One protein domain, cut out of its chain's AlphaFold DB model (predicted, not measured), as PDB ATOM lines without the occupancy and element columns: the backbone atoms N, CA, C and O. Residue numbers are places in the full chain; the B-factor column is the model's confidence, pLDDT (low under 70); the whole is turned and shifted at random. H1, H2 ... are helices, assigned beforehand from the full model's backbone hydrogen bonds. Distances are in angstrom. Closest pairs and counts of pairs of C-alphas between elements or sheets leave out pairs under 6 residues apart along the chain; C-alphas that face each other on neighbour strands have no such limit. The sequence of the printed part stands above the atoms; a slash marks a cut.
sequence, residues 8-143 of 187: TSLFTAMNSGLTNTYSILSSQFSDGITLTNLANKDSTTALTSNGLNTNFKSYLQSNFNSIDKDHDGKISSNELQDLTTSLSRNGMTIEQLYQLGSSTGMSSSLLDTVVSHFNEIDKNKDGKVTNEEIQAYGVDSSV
ATOM      1  N   THR A   8      33.827 -41.794  20.826       70.81
ATOM      2  CA  THR A   8      33.929 -40.399  20.386       70.81
ATOM      3  C   THR A   8      32.717 -39.578  20.812       70.81
ATOM      4  O   THR A   8      32.853 -38.425  21.220       70.81
ATOM      5  N   SER A   9      31.526 -40.178  20.755       71.69
ATOM      6  CA  SER A   9      30.288 -39.536  21.206       71.69
ATOM      7  C   SER A   9      30.264 -39.360  22.728       71.69
ATOM      8  O   SER A   9      29.780 -38.342  23.219       71.69
ATOM      9  N   LEU A  10      30.872 -40.303  23.456       72.75
ATOM     10  CA  LEU A  10      31.042 -40.299  24.909       72.75
ATOM     11  C   LEU A  10      31.915 -39.117  25.349       72.75
ATOM     12  O   LEU A  10      31.465 -38.257  26.109       72.75
ATOM     13  N   PHE A  11      33.124 -39.024  24.792       75.62
ATOM     14  CA  PHE A  11      34.057 -37.930  25.073       75.62
ATOM     15  C   PHE A  11      33.485 -36.571  24.656       75.62
ATOM     16  O   PHE A  11      33.612 -35.597  25.396       75.62
ATOM     17  N   THR A  12      32.793 -36.497  23.515       77.38
ATOM     18  CA  THR A  12      32.183 -35.249  23.023       77.38
ATOM     19  C   THR A  12      31.041 -34.771  23.921       77.38
ATOM     20  O   THR A  12      30.984 -33.588  24.267       77.38
ATOM     21  N   ALA A  13      30.146 -35.673  24.338       75.31
ATOM     22  CA  ALA A  13      29.049 -35.345  25.246       75.31
ATOM     23  C   ALA A  13      29.575 -34.897  26.615       75.31
ATOM     24  O   ALA A  13      29.089 -33.916  27.179       75.31
ATOM     25  N   MET A  14      30.613 -35.565  27.121       75.44
ATOM     26  CA  MET A  14      31.262 -35.190  28.375       75.44
ATOM     27  C   MET A  14      31.991 -33.850  28.290       75.44
ATOM     28  O   MET A  14      31.817 -33.028  29.187       75.44
ATOM     29  N   ASN A  15      32.743 -33.594  27.217       77.69
ATOM     30  CA  ASN A  15      33.404 -32.306  27.007       77.69
ATOM     31  C   ASN A  15      32.384 -31.166  26.953       77.69
ATOM     32  O   ASN A  15      32.554 -30.129  27.591       77.69
ATOM     33  N   SER A  16      31.284 -31.389  26.233       79.12
ATOM     34  CA  SER A  16      30.193 -30.421  26.138       79.12
ATOM     35  C   SER A  16      29.544 -30.188  27.505       79.12
ATOM     36  O   SER A  16      29.290 -29.048  27.879       79.12
ATOM     37  N   GLY A  17      29.335 -31.250  28.291       77.75
ATOM     38  CA  GLY A  17      28.803 -31.165  29.651       77.75
ATOM     39  C   GLY A  17      29.713 -30.393  30.609       77.75
ATOM     40  O   GLY A  17      29.239 -29.498  31.307       77.75
ATOM     41  N   LEU A  18      31.019 -30.681  30.602       78.50
ATOM     42  CA  LEU A  18      32.022 -29.968  31.402       78.50
ATOM     43  C   LEU A  18      32.107 -28.492  31.011       78.50
ATOM     44  O   LEU A  18      32.046 -27.626  31.880       78.50
ATOM     45  N   THR A  19      32.169 -28.205  29.711       80.38
ATOM     46  CA  THR A  19      32.249 -26.836  29.182       80.38
ATOM     47  C   THR A  19      30.990 -26.036  29.511       80.38
ATOM     48  O   THR A  19      31.082 -24.896  29.960       80.38
ATOM     49  N   ASN A  20      29.806 -26.639  29.374       81.00
ATOM     50  CA  ASN A  20      28.544 -25.994  29.739       81.00
ATOM     51  C   ASN A  20      28.461 -25.740  31.250       81.00
ATOM     52  O   ASN A  20      28.120 -24.636  31.669       81.00
ATOM     53  N   THR A  21      28.827 -26.727  32.073       78.62
ATOM     54  CA  THR A  21      28.884 -26.587  33.540       78.62
ATOM     55  C   THR A  21      29.817 -25.442  33.925       78.62
ATOM     56  O   THR A  21      29.448 -24.578  34.719       78.62
ATOM     57  N   TYR A  22      31.001 -25.387  33.314       79.44
ATOM     58  CA  TYR A  22      31.962 -24.314  33.520       79.44
ATOM     59  C   TYR A  22      31.426 -22.953  33.098       79.44
ATOM     60  O   TYR A  22      31.545 -21.992  33.853       79.44
ATOM     61  N   SER A  23      30.809 -22.852  31.922       81.94
ATOM     62  CA  SER A  23      30.252 -21.591  31.433       81.94
ATOM     63  C   SER A  23      29.192 -21.043  32.388       81.94
ATOM     64  O   SER A  23      29.163 -19.844  32.642       81.94
ATOM     65  N   ILE A  24      28.346 -21.908  32.956       80.81
ATOM     66  CA  ILE A  24      27.316 -21.487  33.913       80.81
ATOM     67  C   ILE A  24      27.950 -21.039  35.227       80.81
ATOM     68  O   ILE A  24      27.623 -19.969  35.736       80.81
ATOM     69  N   LEU A  25      28.882 -21.821  35.766       78.62
ATOM     70  CA  LEU A  25      29.540 -21.487  37.025       78.62
ATOM     71  C   LEU A  25      30.405 -20.222  36.898       78.62
ATOM     72  O   LEU A  25      30.267 -19.310  37.703       78.62
ATOM     73  N   SER A  26      31.230 -20.107  35.859       78.75
ATOM     74  CA  SER A  26      32.032 -18.900  35.599       78.75
ATOM     75  C   SER A  26      31.167 -17.661  35.345       78.75
ATOM     76  O   SER A  26      31.541 -16.571  35.759       78.75
ATOM     77  N   SER A  27      29.976 -17.809  34.751       79.31
ATOM     78  CA  SER A  27      29.042 -16.683  34.610       79.31
ATOM     79  C   SER A  27      28.475 -16.190  35.945       79.31
ATOM     80  O   SER A  27      28.160 -15.009  36.070       79.31
ATOM     81  N   GLN A  28      28.361 -17.068  36.949       74.69
ATOM     82  CA  GLN A  28      27.939 -16.677  38.297       74.69
ATOM     83  C   GLN A  28      29.082 -16.111  39.137       74.69
ATOM     84  O   GLN A  28      28.851 -15.253  39.987       74.69
ATOM     85  N   PHE A  29      30.309 -16.573  38.903       72.06
ATOM     86  CA  PHE A  29      31.478 -16.169  39.673       72.06
ATOM     87  C   PHE A  29      32.467 -15.418  38.785       72.06
ATOM     88  O   PHE A  29      33.278 -16.019  38.085       72.06
ATOM     89  N   SER A  30      32.446 -14.084  38.885       64.94
ATOM     90  CA  SER A  30      33.375 -13.189  38.170       64.94
ATOM     91  C   SER A  30      34.852 -13.485  38.455       64.94
ATOM     92  O   SER A  30      35.712 -13.113  37.663       64.94
ATOM     93  N   ASP A  31      35.145 -14.125  39.587       63.84
ATOM     94  CA  ASP A  31      36.492 -14.499  40.015       63.84
ATOM     95  C   ASP A  31      36.970 -15.847  39.462       63.84
ATOM     96  O   ASP A  31      38.085 -16.253  39.777       63.84
ATOM     97  N   GLY A  32      36.162 -16.541  38.658       67.00
ATOM     98  CA  GLY A  32      36.438 -17.907  38.229       67.00
ATOM     99  C   GLY A  32      35.904 -18.951  39.210       67.00
ATOM    100  O   GLY A  32      35.275 -18.652  40.236       67.00
ATOM    101  N   ILE A  33      36.116 -20.220  38.867       76.31
ATOM    102  CA  ILE A  33      35.603 -21.330  39.662       76.31
ATOM    103  C   ILE A  33      36.629 -21.694  40.730       76.31
ATOM    104  O   ILE A  33      37.534 -22.475  40.478       76.31
ATOM    105  N   THR A  34      36.480 -21.149  41.935       80.50
ATOM    106  CA  THR A  34      37.285 -21.542  43.103       80.50
ATOM    107  C   THR A  34      36.662 -22.732  43.824       80.50
ATOM    108  O   THR A  34      35.458 -22.968  43.723       80.50
ATOM    109  N   LEU A  35      37.444 -23.439  44.640       73.50
ATOM    110  CA  LEU A  35      36.961 -24.537  45.491       73.50
ATOM    111  C   LEU A  35      35.836 -24.085  46.449       73.50
ATOM    112  O   LEU A  35      34.888 -24.831  46.699       73.50
ATOM    113  N   THR A  36      35.897 -22.836  46.923       73.38
ATOM    114  CA  THR A  36      34.869 -22.203  47.767       73.38
ATOM    115  C   THR A  36      33.583 -21.934  46.991       73.38
ATOM    116  O   THR A  36      32.497 -22.263  47.466       73.38
ATOM    117  N   ASN A  37      33.691 -21.408  45.768       72.56
ATOM    118  CA  ASN A  37      32.538 -21.194  44.894       72.56
ATOM    119  C   ASN A  37      31.931 -22.533  44.486       72.56
ATOM    120  O   ASN A  37      30.719 -22.709  44.518       72.56
ATOM    121  N   LEU A  38      32.763 -23.532  44.216       74.75
ATOM    122  CA  LEU A  38      32.318 -24.888  43.957       74.75
ATOM    123  C   LEU A  38      31.608 -25.482  45.171       74.75
ATOM    124  O   LEU A  38      30.584 -26.119  44.994       74.75
ATOM    125  N   ALA A  39      32.056 -25.216  46.399       72.00
ATOM    126  CA  ALA A  39      31.366 -25.641  47.618       72.00
ATOM    127  C   ALA A  39      30.063 -24.873  47.882       72.00
ATOM    128  O   ALA A  39      29.172 -25.409  48.547       72.00
ATOM    129  N   ASN A  40      29.908 -23.669  47.325       75.94
ATOM    130  CA  ASN A  40      28.712 -22.867  47.529       75.94
ATOM    131  C   ASN A  40      27.452 -23.553  46.997       75.94
ATOM    132  O   ASN A  40      27.433 -24.243  45.968       75.94
ATOM    133  N   LYS A  41      26.365 -23.341  47.741       65.31
ATOM    134  CA  LYS A  41      25.040 -23.870  47.419       65.31
ATOM    135  C   LYS A  41      24.489 -23.229  46.143       65.31
ATOM    136  O   LYS A  41      23.800 -23.909  45.389       65.31
ATOM    137  N   ASP A  42      24.873 -21.985  45.864       69.12
ATOM    138  CA  ASP A  42      24.490 -21.247  44.657       69.12
ATOM    139  C   ASP A  42      24.974 -21.935  43.383       69.12
ATOM    140  O   ASP A  42      24.197 -22.081  42.449       69.12
ATOM    141  N   SER A  43      26.178 -22.509  43.387       71.31
ATOM    142  CA  SER A  43      26.689 -23.337  42.286       71.31
ATOM    143  C   SER A  43      25.832 -24.571  42.030       71.31
ATOM    144  O   SER A  43      25.579 -24.942  40.889       71.31
ATOM    145  N   THR A  44      25.360 -25.227  43.093       72.06
ATOM    146  CA  THR A  44      24.457 -26.382  42.972       72.06
ATOM    147  C   THR A  44      23.116 -25.953  42.379       72.06
ATOM    148  O   THR A  44      22.593 -26.607  41.475       72.06
ATOM    149  N   THR A  45      22.568 -24.842  42.871       73.50
ATOM    150  CA  THR A  45      21.308 -24.272  42.388       73.50
ATOM    151  C   THR A  45      21.429 -23.841  40.928       73.50
ATOM    152  O   THR A  45      20.598 -24.220  40.117       73.50
ATOM    153  N   ALA A  46      22.509 -23.154  40.553       74.50
ATOM    154  CA  ALA A  46      22.802 -22.725  39.189       74.50
ATOM    155  C   ALA A  46      22.748 -23.882  38.188       74.50
ATOM    156  O   ALA A  46      22.123 -23.779  37.135       74.50
ATOM    157  N   LEU A  47      23.395 -24.994  38.535       75.69
ATOM    158  CA  LEU A  47      23.473 -26.172  37.680       75.69
ATOM    159  C   LEU A  47      22.115 -26.860  37.577       75.69
ATOM    160  O   LEU A  47      21.606 -27.047  36.475       75.69
ATOM    161  N   THR A  48      21.489 -27.146  38.719       75.75
ATOM    162  CA  THR A  48      20.184 -27.821  38.762       75.75
ATOM    163  C   THR A  48      19.077 -27.004  38.092       75.75
ATOM    164  O   THR A  48      18.263 -27.571  37.367       75.75
ATOM    165  N   SER A  49      19.074 -25.676  38.243       73.81
ATOM    166  CA  SER A  49      18.132 -24.774  37.565       73.81
ATOM    167  C   SER A  49      18.296 -24.757  36.044       73.81
ATOM    168  O   SER A  49      17.317 -24.539  35.339       73.81
ATOM    169  N   ASN A  50      19.498 -25.026  35.530       71.38
ATOM    170  CA  ASN A  50      19.766 -25.154  34.094       71.38
ATOM    171  C   ASN A  50      19.664 -26.608  33.594       71.38
ATOM    172  O   ASN A  50      20.085 -26.914  32.480       71.38
ATOM    173  N   GLY A  51      19.123 -27.519  34.413       66.31
ATOM    174  CA  GLY A  51      19.000 -28.939  34.075       66.31
ATOM    175  C   GLY A  51      20.339 -29.682  34.000       66.31
ATOM    176  O   GLY A  51      20.383 -30.807  33.507       66.31
ATOM    177  N   LEU A  52      21.425 -29.075  34.488       67.69
ATOM    178  CA  LEU A  52      22.733 -29.707  34.603       67.69
ATOM    179  C   LEU A  52      22.870 -30.418  35.955       67.69
ATOM    180  O   LEU A  52      22.398 -29.955  36.994       67.69
ATOM    181  N   ASN A  53      23.539 -31.567  35.941       66.56
ATOM    182  CA  ASN A  53      23.706 -32.408  37.122       66.56
ATOM    183  C   ASN A  53      24.901 -31.944  37.977       66.56
ATOM    184  O   ASN A  53      25.928 -31.488  37.472       66.56
ATOM    185  N   THR A  54      24.798 -32.121  39.292       74.62
ATOM    186  CA  THR A  54      25.812 -31.738  40.283       74.62
ATOM    187  C   THR A  54      27.052 -32.630  40.261       74.62
ATOM    188  O   THR A  54      28.063 -32.278  40.860       74.62
ATOM    189  N   ASN A  55      27.017 -33.762  39.556       74.94
ATOM    190  CA  ASN A  55      28.166 -34.663  39.455       74.94
ATOM    191  C   ASN A  55      29.379 -34.018  38.765       74.94
ATOM    192  O   ASN A  55      30.502 -34.240  39.208       74.94
ATOM    193  N   PHE A  56      29.177 -33.171  37.745       74.19
ATOM    194  CA  PHE A  56      30.274 -32.416  37.121       74.19
ATOM    195  C   PHE A  56      30.943 -31.468  38.123       74.19
ATOM    196  O   PHE A  56      32.167 -31.377  38.164       74.19
ATOM    197  N   LYS A  57      30.149 -30.824  38.986       77.75
ATOM    198  CA  LYS A  57      30.658 -30.015  40.096       77.75
ATOM    199  C   LYS A  57      31.482 -30.874  41.057       77.75
ATOM    200  O   LYS A  57      32.619 -30.517  41.326       77.75
ATOM    201  N   SER A  58      30.955 -32.008  41.520       78.81
ATOM    202  CA  SER A  58      31.685 -32.917  42.420       78.81
ATOM    203  C   SER A  58      32.993 -33.421  41.807       78.81
ATOM    204  O   SER A  58      33.998 -33.530  42.510       78.81
ATOM    205  N   TYR A  59      32.996 -33.687  40.499       78.31
ATOM    206  CA  TYR A  59      34.187 -34.094  39.764       78.31
ATOM    207  C   TYR A  59      35.243 -32.985  39.732       78.31
ATOM    208  O   TYR A  59      36.383 -33.229  40.130       78.31
ATOM    209  N   LEU A  60      34.859 -31.766  39.330       78.25
ATOM    210  CA  LEU A  60      35.736 -30.590  39.345       78.25
ATOM    211  C   LEU A  60      36.263 -30.301  40.754       78.25
ATOM    212  O   LEU A  60      37.409 -29.911  40.918       78.25
ATOM    213  N   GLN A  61      35.443 -30.532  41.777       79.69
ATOM    214  CA  GLN A  61      35.784 -30.270  43.169       79.69
ATOM    215  C   GLN A  61      36.756 -31.309  43.734       79.69
ATOM    216  O   GLN A  61      37.689 -30.953  44.446       79.69
ATOM    217  N   SER A  62      36.576 -32.581  43.373       82.06
ATOM    218  CA  SER A  62      37.472 -33.668  43.786       82.06
ATOM    219  C   SER A  62      38.801 -33.635  43.033       82.06
ATOM    220  O   SER A  62      39.834 -33.997  43.584       82.06
ATOM    221  N   ASN A  63      38.782 -33.181  41.777       77.62
ATOM    222  CA  ASN A  63      39.963 -33.112  40.918       77.62
ATOM    223  C   ASN A  63      40.543 -31.700  40.828       77.62
ATOM    224  O   ASN A  63      41.423 -31.476  40.007       77.62
ATOM    225  N   PHE A  64      40.091 -30.771  41.674       82.00
ATOM    226  CA  PHE A  64      40.470 -29.362  41.615       82.00
ATOM    227  C   PHE A  64      41.988 -29.183  41.570       82.00
ATOM    228  O   PHE A  64      42.499 -28.630  40.610       82.00
ATOM    229  N   ASN A  65      42.709 -29.778  42.524       80.19
ATOM    230  CA  ASN A  65      44.174 -29.707  42.609       80.19
ATOM    231  C   ASN A  65      44.902 -30.328  41.404       80.19
ATOM    232  O   ASN A  65      46.071 -30.049  41.177       80.19
ATOM    233  N   SER A  66      44.249 -31.235  40.677       80.00
ATOM    234  CA  SER A  66      44.821 -31.851  39.476       80.00
ATOM    235  C   SER A  66      44.561 -31.015  38.220       80.00
ATOM    236  O   SER A  66      45.286 -31.161  37.234       80.00
ATOM    237  N   ILE A  67      43.501 -30.202  38.246       81.31
ATOM    238  CA  ILE A  67      43.064 -29.329  37.152       81.31
ATOM    239  C   ILE A  67      43.773 -27.978  37.247       81.31
ATOM    240  O   ILE A  67      44.289 -27.523  36.233       81.31
ATOM    241  N   ASP A  68      43.817 -27.406  38.452       83.62
ATOM    242  CA  ASP A  68      44.511 -26.169  38.817       83.62
ATOM    243  C   ASP A  68      46.031 -26.373  38.691       83.62
ATOM    244  O   ASP A  68      46.699 -26.904  39.584       83.62
ATOM    245  N   LYS A  69      46.569 -26.068  37.508       80.31
ATOM    246  CA  LYS A  69      47.971 -26.326  37.147       80.31
ATOM    247  C   LYS A  69      48.878 -25.213  37.634       80.31
ATOM    248  O   LYS A  69      50.028 -25.482  38.005       80.31
ATOM    249  N   ASP A  70      48.390 -23.984  37.584       80.44
ATOM    250  CA  ASP A  70      49.121 -22.810  38.041       80.44
ATOM    251  C   ASP A  70      48.984 -22.584  39.557       80.44
ATOM    252  O   ASP A  70      49.755 -21.802  40.118       80.44
ATOM    253  N   HIS A  71      48.140 -23.380  40.227       79.25
ATOM    254  CA  HIS A  71      47.866 -23.332  41.663       79.25
ATOM    255  C   HIS A  71      47.357 -21.953  42.096       79.25
ATOM    256  O   HIS A  71      47.647 -21.495  43.209       79.25
ATOM    257  N   ASP A  72      46.626 -21.271  41.213       80.31
ATOM    258  CA  ASP A  72      46.064 -19.950  41.477       80.31
ATOM    259  C   ASP A  72      44.775 -20.017  42.326       80.31
ATOM    260  O   ASP A  72      44.273 -18.993  42.810       80.31
ATOM    261  N   GLY A  73      44.267 -21.232  42.574       78.25
ATOM    262  CA  GLY A  73      43.068 -21.495  43.358       78.25
ATOM    263  C   GLY A  73      41.764 -21.299  42.582       78.25
ATOM    264  O   GLY A  73      40.697 -21.239  43.214       78.25
ATOM    265  N   LYS A  74      41.813 -21.198  41.247       83.62
ATOM    266  CA  LYS A  74      40.688 -20.949  40.337       83.62
ATOM    267  C   LYS A  74      40.813 -21.836  39.095       83.62
ATOM    268  O   LYS A  74      41.747 -21.731  38.330       83.62
ATOM    269  N   ILE A  75      39.785 -22.626  38.789       83.12
ATOM    270  CA  ILE A  75      39.734 -23.305  37.488       83.12
ATOM    271  C   ILE A  75      39.388 -22.273  36.418       83.12
ATOM    272  O   ILE A  75      38.292 -21.695  36.424       83.12
ATOM    273  N   SER A  76      40.315 -22.080  35.488       83.44
ATOM    274  CA  SER A  76      40.162 -21.256  34.296       83.44
ATOM    275  C   SER A  76      39.655 -22.063  33.093       83.44
ATOM    276  O   SER A  76      39.678 -23.296  33.058       83.44
ATOM    277  N   SER A  77      39.198 -21.363  32.049       81.19
ATOM    278  CA  SER A  77      38.708 -22.014  30.824       81.19
ATOM    279  C   SER A  77      39.812 -22.796  30.115       81.19
ATOM    280  O   SER A  77      39.523 -23.803  29.470       81.19
ATOM    281  N   ASN A  78      41.058 -22.331  30.218       82.62
ATOM    282  CA  ASN A  78      42.207 -22.970  29.587       82.62
ATOM    283  C   ASN A  78      42.535 -24.289  30.284       82.62
ATOM    284  O   ASN A  78      42.707 -25.298  29.612       82.62
ATOM    285  N   GLU A  79      42.524 -24.316  31.614       85.19
ATOM    286  CA  GLU A  79      42.800 -25.534  32.382       85.19
ATOM    287  C   GLU A  79      41.723 -26.592  32.202       85.19
ATOM    288  O   GLU A  79      42.011 -27.784  32.150       85.19
ATOM    289  N   LEU A  80      40.470 -26.170  32.049       79.12
ATOM    290  CA  LEU A  80      39.391 -27.089  31.722       79.12
ATOM    291  C   LEU A  80      39.501 -27.626  30.295       79.12
ATOM    292  O   LEU A  80      39.261 -28.811  30.064       79.12
ATOM    293  N   GLN A  81      39.904 -26.783  29.344       82.06
ATOM    294  CA  GLN A  81      40.190 -27.211  27.979       82.06
ATOM    295  C   GLN A  81      41.363 -28.198  27.949       82.06
ATOM    296  O   GLN A  81      41.288 -29.217  27.256       82.06
ATOM    297  N   ASP A  82      42.414 -27.940  28.723       84.12
ATOM    298  CA  ASP A  82      43.569 -28.821  28.880       84.12
ATOM    299  C   ASP A  82      43.187 -30.126  29.571       84.12
ATOM    300  O   ASP A  82      43.600 -31.194  29.122       84.12
ATOM    301  N   LEU A  83      42.340 -30.073  30.603       80.81
ATOM    302  CA  LEU A  83      41.780 -31.251  31.252       80.81
ATOM    303  C   LEU A  83      41.018 -32.096  30.240       80.81
ATOM    304  O   LEU A  83      41.314 -33.279  30.112       80.81
ATOM    305  N   THR A  84      40.065 -31.527  29.500       77.62
ATOM    306  CA  THR A  84      39.295 -32.317  28.536       77.62
ATOM    307  C   THR A  84      40.179 -32.851  27.415       77.62
ATOM    308  O   THR A  84      40.034 -34.001  27.006       77.62
ATOM    309  N   THR A  85      41.135 -32.056  26.938       82.25
ATOM    310  CA  THR A  85      42.098 -32.504  25.926       82.25
ATOM    311  C   THR A  85      42.951 -33.652  26.468       82.25
ATOM    312  O   THR A  85      43.164 -34.646  25.777       82.25
ATOM    313  N   SER A  86      43.386 -33.565  27.725       81.44
ATOM    314  CA  SER A  86      44.113 -34.618  28.429       81.44
ATOM    315  C   SER A  86      43.252 -35.865  28.620       81.44
ATOM    316  O   SER A  86      43.719 -36.952  28.316       81.44
ATOM    317  N   LEU A  87      41.985 -35.740  29.024       77.50
ATOM    318  CA  LEU A  87      41.053 -36.868  29.164       77.50
ATOM    319  C   LEU A  87      40.770 -37.531  27.810       77.50
ATOM    320  O   LEU A  87      40.729 -38.752  27.715       77.50
ATOM    321  N   SER A  88      40.627 -36.744  26.742       74.88
ATOM    322  CA  SER A  88      40.420 -37.269  25.390       74.88
ATOM    323  C   SER A  88      41.650 -37.995  24.844       74.88
ATOM    324  O   SER A  88      41.487 -38.884  24.011       74.88
ATOM    325  N   ARG A  89      42.862 -37.604  25.260       77.50
ATOM    326  CA  ARG A  89      44.128 -38.185  24.781       77.50
ATOM    327  C   ARG A  89      44.646 -39.325  25.655       77.50
ATOM    328  O   ARG A  89      45.160 -40.297  25.126       77.50
ATOM    329  N   ASN A  90      44.537 -39.187  26.970       76.56
ATOM    330  CA  ASN A  90      45.052 -40.130  27.966       76.56
ATOM    331  C   ASN A  90      43.964 -41.075  28.496       76.56
ATOM    332  O   ASN A  90      44.247 -41.914  29.343       76.56
ATOM    333  N   GLY A  91      42.720 -40.914  28.043       74.12
ATOM    334  CA  GLY A  91      41.589 -41.697  28.512       74.12
ATOM    335  C   GLY A  91      41.071 -41.274  29.883       74.12
ATOM    336  O   GLY A  91      41.566 -40.348  30.533       74.12
ATOM    337  N   MET A  92      40.020 -41.967  30.310       77.06
ATOM    338  CA  MET A  92      39.298 -41.688  31.551       77.06
ATOM    339  C   MET A  92      39.193 -42.938  32.402       77.06
ATOM    340  O   MET A  92      39.015 -44.036  31.881       77.06
ATOM    341  N   THR A  93      39.259 -42.774  33.717       78.38
ATOM    342  CA  THR A  93      39.047 -43.888  34.645       78.38
ATOM    343  C   THR A  93      37.570 -44.276  34.705       78.38
ATOM    344  O   THR A  93      36.689 -43.469  34.390       78.38
ATOM    345  N   ILE A  94      37.276 -45.494  35.177       71.75
ATOM    346  CA  ILE A  94      35.896 -45.937  35.456       71.75
ATOM    347  C   ILE A  94      35.142 -44.924  36.315       71.75
ATOM    348  O   ILE A  94      33.983 -44.642  36.038       71.75
ATOM    349  N   GLU A  95      35.784 -44.364  37.341       72.38
ATOM    350  CA  GLU A  95      35.124 -43.446  38.271       72.38
ATOM    351  C   GLU A  95      34.727 -42.138  37.585       72.38
ATOM    352  O   GLU A  95      33.614 -41.649  37.778       72.38
ATOM    353  N   GLN A  96      35.611 -41.611  36.733       75.19
ATOM    354  CA  GLN A  96      35.340 -40.439  35.903       75.19
ATOM    355  C   GLN A  96      34.185 -40.716  34.949       75.19
ATOM    356  O   GLN A  96      33.242 -39.931  34.858       75.19
ATOM    357  N   LEU A  97      34.224 -41.871  34.284       72.44
ATOM    358  CA  LEU A  97      33.180 -42.298  33.365       72.44
ATOM    359  C   LEU A  97      31.849 -42.486  34.099       72.44
ATOM    360  O   LEU A  97      30.816 -42.074  33.591       72.44
ATOM    361  N   TYR A  98      31.850 -43.013  35.321       72.38
ATOM    362  CA  TYR A  98      30.643 -43.223  36.116       72.38
ATOM    363  C   TYR A  98      30.030 -41.905  36.608       72.38
ATOM    364  O   TYR A  98      28.822 -41.686  36.458       72.38
ATOM    365  N   GLN A  99      30.858 -41.002  37.146       71.06
ATOM    366  CA  GLN A  99      30.422 -39.688  37.630       71.06
ATOM    367  C   GLN A  99      29.884 -38.816  36.489       71.06
ATOM    368  O   GLN A  99      28.833 -38.187  36.626       71.06
ATOM    369  N   LEU A 100      30.578 -38.805  35.349       70.62
ATOM    370  CA  LEU A 100      30.283 -37.912  34.229       70.62
ATOM    371  C   LEU A 100      29.302 -38.548  33.227       70.62
ATOM    372  O   LEU A 100      28.430 -37.878  32.676       70.62
ATOM    373  N   GLY A 101      29.367 -39.862  33.034       63.09
ATOM    374  CA  GLY A 101      28.471 -40.620  32.167       63.09
ATOM    375  C   GLY A 101      27.043 -40.695  32.707       63.09
ATOM    376  O   GLY A 101      26.103 -40.482  31.943       63.09
ATOM    377  N   SER A 102      26.854 -40.889  34.019       61.84
ATOM    378  CA  SER A 102      25.510 -40.848  34.635       61.84
ATOM    379  C   SER A 102      24.811 -39.495  34.435       61.84
ATOM    380  O   SER A 102      23.595 -39.381  34.565       61.84
ATOM    381  N   SER A 103      25.584 -38.454  34.118       57.44
ATOM    382  CA  SER A 103      25.130 -37.078  33.979       57.44
ATOM    383  C   SER A 103      24.824 -36.647  32.540       57.44
ATOM    384  O   SER A 103      24.158 -35.630  32.363       57.44
ATOM    385  N   THR A 104      25.308 -37.346  31.512       56.50
ATOM    386  CA  THR A 104      25.223 -36.878  30.109       56.50
ATOM    387  C   THR A 104      23.967 -37.351  29.371       56.50
ATOM    388  O   THR A 104      23.863 -37.188  28.159       56.50
ATOM    389  N   GLY A 105      22.999 -37.953  30.072       52.59
ATOM    390  CA  GLY A 105      21.856 -38.607  29.422       52.59
ATOM    391  C   GLY A 105      22.263 -39.862  28.642       52.59
ATOM    392  O   GLY A 105      21.516 -40.341  27.788       52.59
ATOM    393  N   MET A 106      23.456 -40.400  28.927       60.16
ATOM    394  CA  MET A 106      23.925 -41.661  28.378       60.16
ATOM    395  C   MET A 106      22.910 -42.759  28.694       60.16
ATOM    396  O   MET A 106      22.471 -42.914  29.833       60.16
ATOM    397  N   SER A 107      22.550 -43.567  27.692       56.38
ATOM    398  CA  SER A 107      21.796 -44.789  27.964       56.38
ATOM    399  C   SER A 107      22.618 -45.632  28.934       56.38
ATOM    400  O   SER A 107      23.730 -46.020  28.569       56.38
ATOM    401  N   SER A 108      22.074 -45.915  30.120       59.56
ATOM    402  CA  SER A 108      22.721 -46.703  31.180       59.56
ATOM    403  C   SER A 108      23.434 -47.946  30.628       59.56
ATOM    404  O   SER A 108      24.552 -48.246  31.014       59.56
ATOM    405  N   SER A 109      22.873 -48.577  29.590       62.00
ATOM    406  CA  SER A 109      23.472 -49.719  28.894       62.00
ATOM    407  C   SER A 109      24.856 -49.488  28.273       62.00
ATOM    408  O   SER A 109      25.617 -50.443  28.201       62.00
ATOM    409  N   LEU A 110      25.206 -48.291  27.783       65.38
ATOM    410  CA  LEU A 110      26.553 -48.034  27.237       65.38
ATOM    411  C   LEU A 110      27.583 -47.927  28.358       65.38
ATOM    412  O   LEU A 110      28.633 -48.550  28.264       65.38
ATOM    413  N   LEU A 111      27.249 -47.200  29.424       69.62
ATOM    414  CA  LEU A 111      28.044 -47.154  30.649       69.62
ATOM    415  C   LEU A 111      28.237 -48.542  31.233       69.62
ATOM    416  O   LEU A 111      29.362 -48.953  31.463       69.62
ATOM    417  N   ASP A 112      27.147 -49.277  31.400       72.25
ATOM    418  CA  ASP A 112      27.159 -50.626  31.946       72.25
ATOM    419  C   ASP A 112      27.993 -51.574  31.073       72.25
ATOM    420  O   ASP A 112      28.797 -52.344  31.587       72.25
ATOM    421  N   THR A 113      27.911 -51.443  29.743       70.31
ATOM    422  CA  THR A 113      28.744 -52.229  28.821       70.31
ATOM    423  C   THR A 113      30.221 -51.857  28.933       70.31
ATOM    424  O   THR A 113      31.050 -52.762  28.973       70.31
ATOM    425  N   VAL A 114      30.561 -50.565  28.984       69.94
ATOM    426  CA  VAL A 114      31.952 -50.094  29.100       69.94
ATOM    427  C   VAL A 114      32.543 -50.461  30.460       69.94
ATOM    428  O   VAL A 114      33.693 -50.870  30.519       69.94
ATOM    429  N   VAL A 115      31.761 -50.380  31.537       73.50
ATOM    430  CA  VAL A 115      32.179 -50.778  32.888       73.50
ATOM    431  C   VAL A 115      32.327 -52.298  32.981       73.50
ATOM    432  O   VAL A 115      33.347 -52.783  33.462       73.50
ATOM    433  N   SER A 116      31.358 -53.064  32.472       74.44
ATOM    434  CA  SER A 116      31.395 -54.535  32.502       74.44
ATOM    435  C   SER A 116      32.529 -55.112  31.655       74.44
ATOM    436  O   SER A 116      33.139 -56.103  32.043       74.44
ATOM    437  N   HIS A 117      32.842 -54.482  30.520       72.44
ATOM    438  CA  HIS A 117      33.938 -54.897  29.638       72.44
ATOM    439  C   HIS A 117      35.176 -54.018  29.803       72.44
ATOM    440  O   HIS A 117      36.041 -54.015  28.933       72.44
ATOM    441  N   PHE A 118      35.297 -53.290  30.912       72.69
ATOM    442  CA  PHE A 118      36.407 -52.369  31.127       72.69
ATOM    443  C   PHE A 118      37.754 -53.073  31.005       72.69
ATOM    444  O   PHE A 118      38.589 -52.642  30.229       72.69
ATOM    445  N   ASN A 119      37.913 -54.226  31.661       74.75
ATOM    446  CA  ASN A 119      39.129 -55.040  31.574       74.75
ATOM    447  C   ASN A 119      39.425 -55.569  30.159       74.75
ATOM    448  O   ASN A 119      40.542 -56.002  29.885       74.75
ATOM    449  N   GLU A 120      38.419 -55.637  29.285       72.81
ATOM    450  CA  GLU A 120      38.586 -56.097  27.905       72.81
ATOM    451  C   GLU A 120      38.918 -54.951  26.944       72.81
ATOM    452  O   GLU A 120      39.609 -55.189  25.942       72.81
ATOM    453  N   ILE A 121      38.412 -53.752  27.260       73.81
ATOM    454  CA  ILE A 121      38.639 -52.485  26.560       73.81
ATOM    455  C   ILE A 121      40.024 -51.933  26.920       73.81
ATOM    456  O   ILE A 121      40.797 -51.659  26.009       73.81
ATOM    457  N   ASP A 122      40.337 -51.843  28.214       77.06
ATOM    458  CA  ASP A 122      41.625 -51.437  28.787       77.06
ATOM    459  C   ASP A 122      42.686 -52.514  28.485       77.06
ATOM    460  O   ASP A 122      42.936 -53.453  29.254       77.06
ATOM    461  N   LYS A 123      43.269 -52.438  27.282       73.56
ATOM    462  CA  LYS A 123      44.255 -53.419  26.802       73.56
ATOM    463  C   LYS A 123      45.596 -53.230  27.488       73.56
ATOM    464  O   LYS A 123      46.329 -54.209  27.657       73.56
ATOM    465  N   ASN A 124      45.929 -51.989  27.829       73.75
ATOM    466  CA  ASN A 124      47.195 -51.637  28.457       73.75
ATOM    467  C   ASN A 124      47.160 -51.807  29.993       73.75
ATOM    468  O   ASN A 124      48.223 -51.801  30.617       73.75
ATOM    469  N   LYS A 125      45.978 -52.073  30.569       75.12
ATOM    470  CA  LYS A 125      45.712 -52.248  32.004       75.12
ATOM    471  C   LYS A 125      46.180 -51.056  32.829       75.12
ATOM    472  O   LYS A 125      46.690 -51.232  33.940       75.12
ATOM    473  N   ASP A 126      46.056 -49.855  32.276       73.62
ATOM    474  CA  ASP A 126      46.457 -48.624  32.952       73.62
ATOM    475  C   ASP A 126      45.350 -48.060  33.867       73.62
ATOM    476  O   ASP A 126      45.576 -47.082  34.591       73.62
ATOM    477  N   GLY A 127      44.175 -48.706  33.893       73.00
ATOM    478  CA  GLY A 127      43.031 -48.283  34.693       73.00
ATOM    479  C   GLY A 127      42.293 -47.086  34.094       73.00
ATOM    480  O   GLY A 127      41.488 -46.447  34.787       73.00
ATOM    481  N   LYS A 128      42.530 -46.780  32.819       81.62
ATOM    482  CA  LYS A 128      41.843 -45.767  32.025       81.62
ATOM    483  C   LYS A 128      41.328 -46.416  30.745       81.62
ATOM    484  O   LYS A 128      41.734 -47.493  30.346       81.62
ATOM    485  N   VAL A 129      40.364 -45.753  30.129       77.69
ATOM    486  CA  VAL A 129      39.825 -46.145  28.834       77.69
ATOM    487  C   VAL A 129      39.956 -44.963  27.897       77.69
ATOM    488  O   VAL A 129      39.404 -43.887  28.162       77.69
ATOM    489  N   THR A 130      40.693 -45.154  26.805       79.31
ATOM    490  CA  THR A 130      40.841 -44.144  25.753       79.31
ATOM    491  C   THR A 130      39.780 -44.292  24.668       79.31
ATOM    492  O   THR A 130      39.096 -45.312  24.539       79.31
ATOM    493  N   ASN A 131      39.625 -43.252  23.847       75.62
ATOM    494  CA  ASN A 131      38.744 -43.331  22.688       75.62
ATOM    495  C   ASN A 131      39.173 -44.439  21.712       75.62
ATOM    496  O   ASN A 131      38.309 -45.109  21.147       75.62
ATOM    497  N   GLU A 132      40.480 -44.648  21.523       74.94
ATOM    498  CA  GLU A 132      40.972 -45.703  20.634       74.94
ATOM    499  C   GLU A 132      40.608 -47.091  21.154       74.94
ATOM    500  O   GLU A 132      40.211 -47.946  20.369       74.94
ATOM    501  N   GLU A 133      40.674 -47.306  22.467       76.25
ATOM    502  CA  GLU A 133      40.344 -48.587  23.091       76.25
ATOM    503  C   GLU A 133      38.852 -48.915  22.995       76.25
ATOM    504  O   GLU A 133      38.481 -50.033  22.620       76.25
ATOM    505  N   ILE A 134      37.976 -47.932  23.243       72.75
ATOM    506  CA  ILE A 134      36.526 -48.116  23.071       72.75
ATOM    507  C   ILE A 134      36.204 -48.444  21.608       72.75
ATOM    508  O   ILE A 134      35.428 -49.362  21.328       72.75
ATOM    509  N   GLN A 135      36.803 -47.705  20.666       71.62
ATOM    510  CA  GLN A 135      36.599 -47.953  19.241       71.62
ATOM    511  C   GLN A 135      37.141 -49.324  18.823       71.62
ATOM    512  O   GLN A 135      36.449 -50.051  18.109       71.62
ATOM    513  N   ALA A 136      38.327 -49.712  19.298       72.44
ATOM    514  CA  ALA A 136      38.920 -51.015  19.026       72.44
ATOM    515  C   ALA A 136      38.007 -52.152  19.503       72.44
ATOM    516  O   ALA A 136      37.722 -53.064  18.732       72.44
ATOM    517  N   TYR A 137      37.441 -52.050  20.708       69.50
ATOM    518  CA  TYR A 137      36.482 -53.031  21.222       69.50
ATOM    519  C   TYR A 137      35.179 -53.088  20.395       69.50
ATOM    520  O   TYR A 137      34.652 -54.166  20.085       69.50
ATOM    521  N   GLY A 138      34.662 -51.931  19.968       64.75
ATOM    522  CA  GLY A 138      33.524 -51.845  19.048       64.75
ATOM    523  C   GLY A 138      33.797 -52.520  17.698       64.75
ATOM    524  O   GLY A 138      32.936 -53.228  17.167       64.75
ATOM    525  N   VAL A 139      35.008 -52.366  17.161       59.41
ATOM    526  CA  VAL A 139      35.449 -53.007  15.915       59.41
ATOM    527  C   VAL A 139      35.656 -54.508  16.110       59.41
ATOM    528  O   VAL A 139      35.099 -55.282  15.336       59.41
ATOM    529  N   ASP A 140      36.362 -54.947  17.152       61.03
ATOM    530  CA  ASP A 140      36.601 -56.368  17.438       61.03
ATOM    531  C   ASP A 140      35.292 -57.139  17.618       61.03
ATOM    532  O   ASP A 140      35.093 -58.202  17.025       61.03
ATOM    533  N   SER A 141      34.339 -56.571  18.360       58.41
ATOM    534  CA  SER A 141      33.022 -57.185  18.547       58.41
ATOM    535  C   SER A 141      32.208 -57.252  17.244       58.41
ATOM    536  O   SER A 141      31.504 -58.240  16.998       58.41
ATOM    537  N   SER A 142      32.326 -56.245  16.374       56.66
ATOM    538  CA  SER A 142      31.681 -56.211  15.053       56.66
ATOM    539  C   SER A 142      32.295 -57.227  14.096       56.66
ATOM    540  O   SER A 142      31.578 -57.997  13.456       56.66
ATOM    541  N   VAL A 143      33.624 -57.280  14.043       58.50
ATOM    542  CA  VAL A 143      34.394 -58.198  13.204       58.50
ATOM    543  C   VAL A 143      34.206 -59.644  13.669       58.50
ATOM    544  O   VAL A 143      34.020 -60.536  12.841       58.50
TER     545      VAL A 143
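AT A GLANCE: This is residues 8 to 143 of the 187 residues of an uncharacterized protein of Candidatus Melainabacteria bacterium (UniProt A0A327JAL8). This is an elongated, two-tiered stack of helices: the long H1 and H6 lie side by side, running opposite ways, and H10 carries on in their layer beyond the end where H1 begins and H6 ends. The shorter helices make the second layer, where H3, H4 and H7 pack crosswise on H1, H2 packs on H4, and H8 folds back beside H7; H9, at the same end as H8, packs on H10. The printed part has 136 residues with ten named helices, H1 to H10 in order along the chain, and no named strand; the class is all helix. It is compact, with a radius of gyration of the C-alphas of 15.6 A, and spans 51 by 31 by 18 A.

HOW THE PARTS SIT: Start with the first printed residue: H1, residues 8 to 28, is the hub and touches four other helices. Go on past H2, residues 35 to 39, to H3, residues 41 to 49; H1 touches it with residues 21 to 28 alone, at a steep tilt of 53 degrees, opposite ways, the closest C-alphas being those of Leu 25 and Ser 43, 6.3 A apart. With residues 17 to 21 alone, H1 touches H4, residues 55 to 62, about perpendicular at 75 degrees, closest at the C-alphas of Leu 18 and Phe 56, 6.5 A apart. H2 touches H4 too, closest at C-alphas 35 and 61, 6.3 A apart. After H5, residues 64 to 67, look along H6, residues 77 to 90: it touches H1 at a shallow tilt of 17 degrees, opposite ways, closest at the C-alphas of Asn 15 and Thr 84, 6.1 A apart. H5 and H6 only just touch, with 3 pairs of C-alphas within 8 A, the closest being those of Ile 67 and Glu 79, 6.1 A apart. H7, residues 94 to 101, touches H4 at a steep tilt of 44 degrees, opposite ways, closest at C-alphas 55 and 99, 5.8 A apart. H1 and H7 only just touch, with 3 pairs of C-alphas within 8 A, the closest being those of Met 14 and Leu 100, 6.5 A apart. H7 and H8, residues 108 to 116, form a helical hairpin at a shallow tilt of 9 degrees, closest at C-alphas 94 and 115, 6.6 A apart. H9, residues 118 to 121, touches residues 133 to 137 alone of H10, residues 131 to 143, closest at C-alphas 121 and 133, 5.5 A apart. H1 and H10 are close but not clearly touching, with C-alphas 8 and 131 at 6.1 A; H1 and H8 are apart. The helix packing is mostly crossed, but only just: 2 of 6 tilted pairs are shallow. In H1, H2, H3, H4, H6, H7, H8 and H10 every O i to N i+4 pair is within hydrogen-bond range; H5 and H9 are too short for such a pair.

IN THESE COORDINATES: Find C-alpha 8 at (33.929, -40.399, 20.386); from there H1 runs 30.3 A to C-alpha 28 at (27.939, -16.677, 38.297). H6 runs 19.4 A from C-alpha 77 to C-alpha 90, and H3 12.1 A from C-alpha 41 to C-alpha 49. H10 runs 18.2 A and ends at C-alpha 143, at (34.394, -58.198, 13.204). Residues 33 to 34 pair antiparallel with residues 74 to 75, and residues 92 to 93 with residues 128 to 129.

THE WHOLE: The two C-alphas farthest apart are those of Ser 30 and Val 143, 51.5 A. The printed part has no cut and no long link. The mean pLDDT of the printed part is 73.9; 27 residues are under 70, among them residues 101 to 111 and 137 to 143.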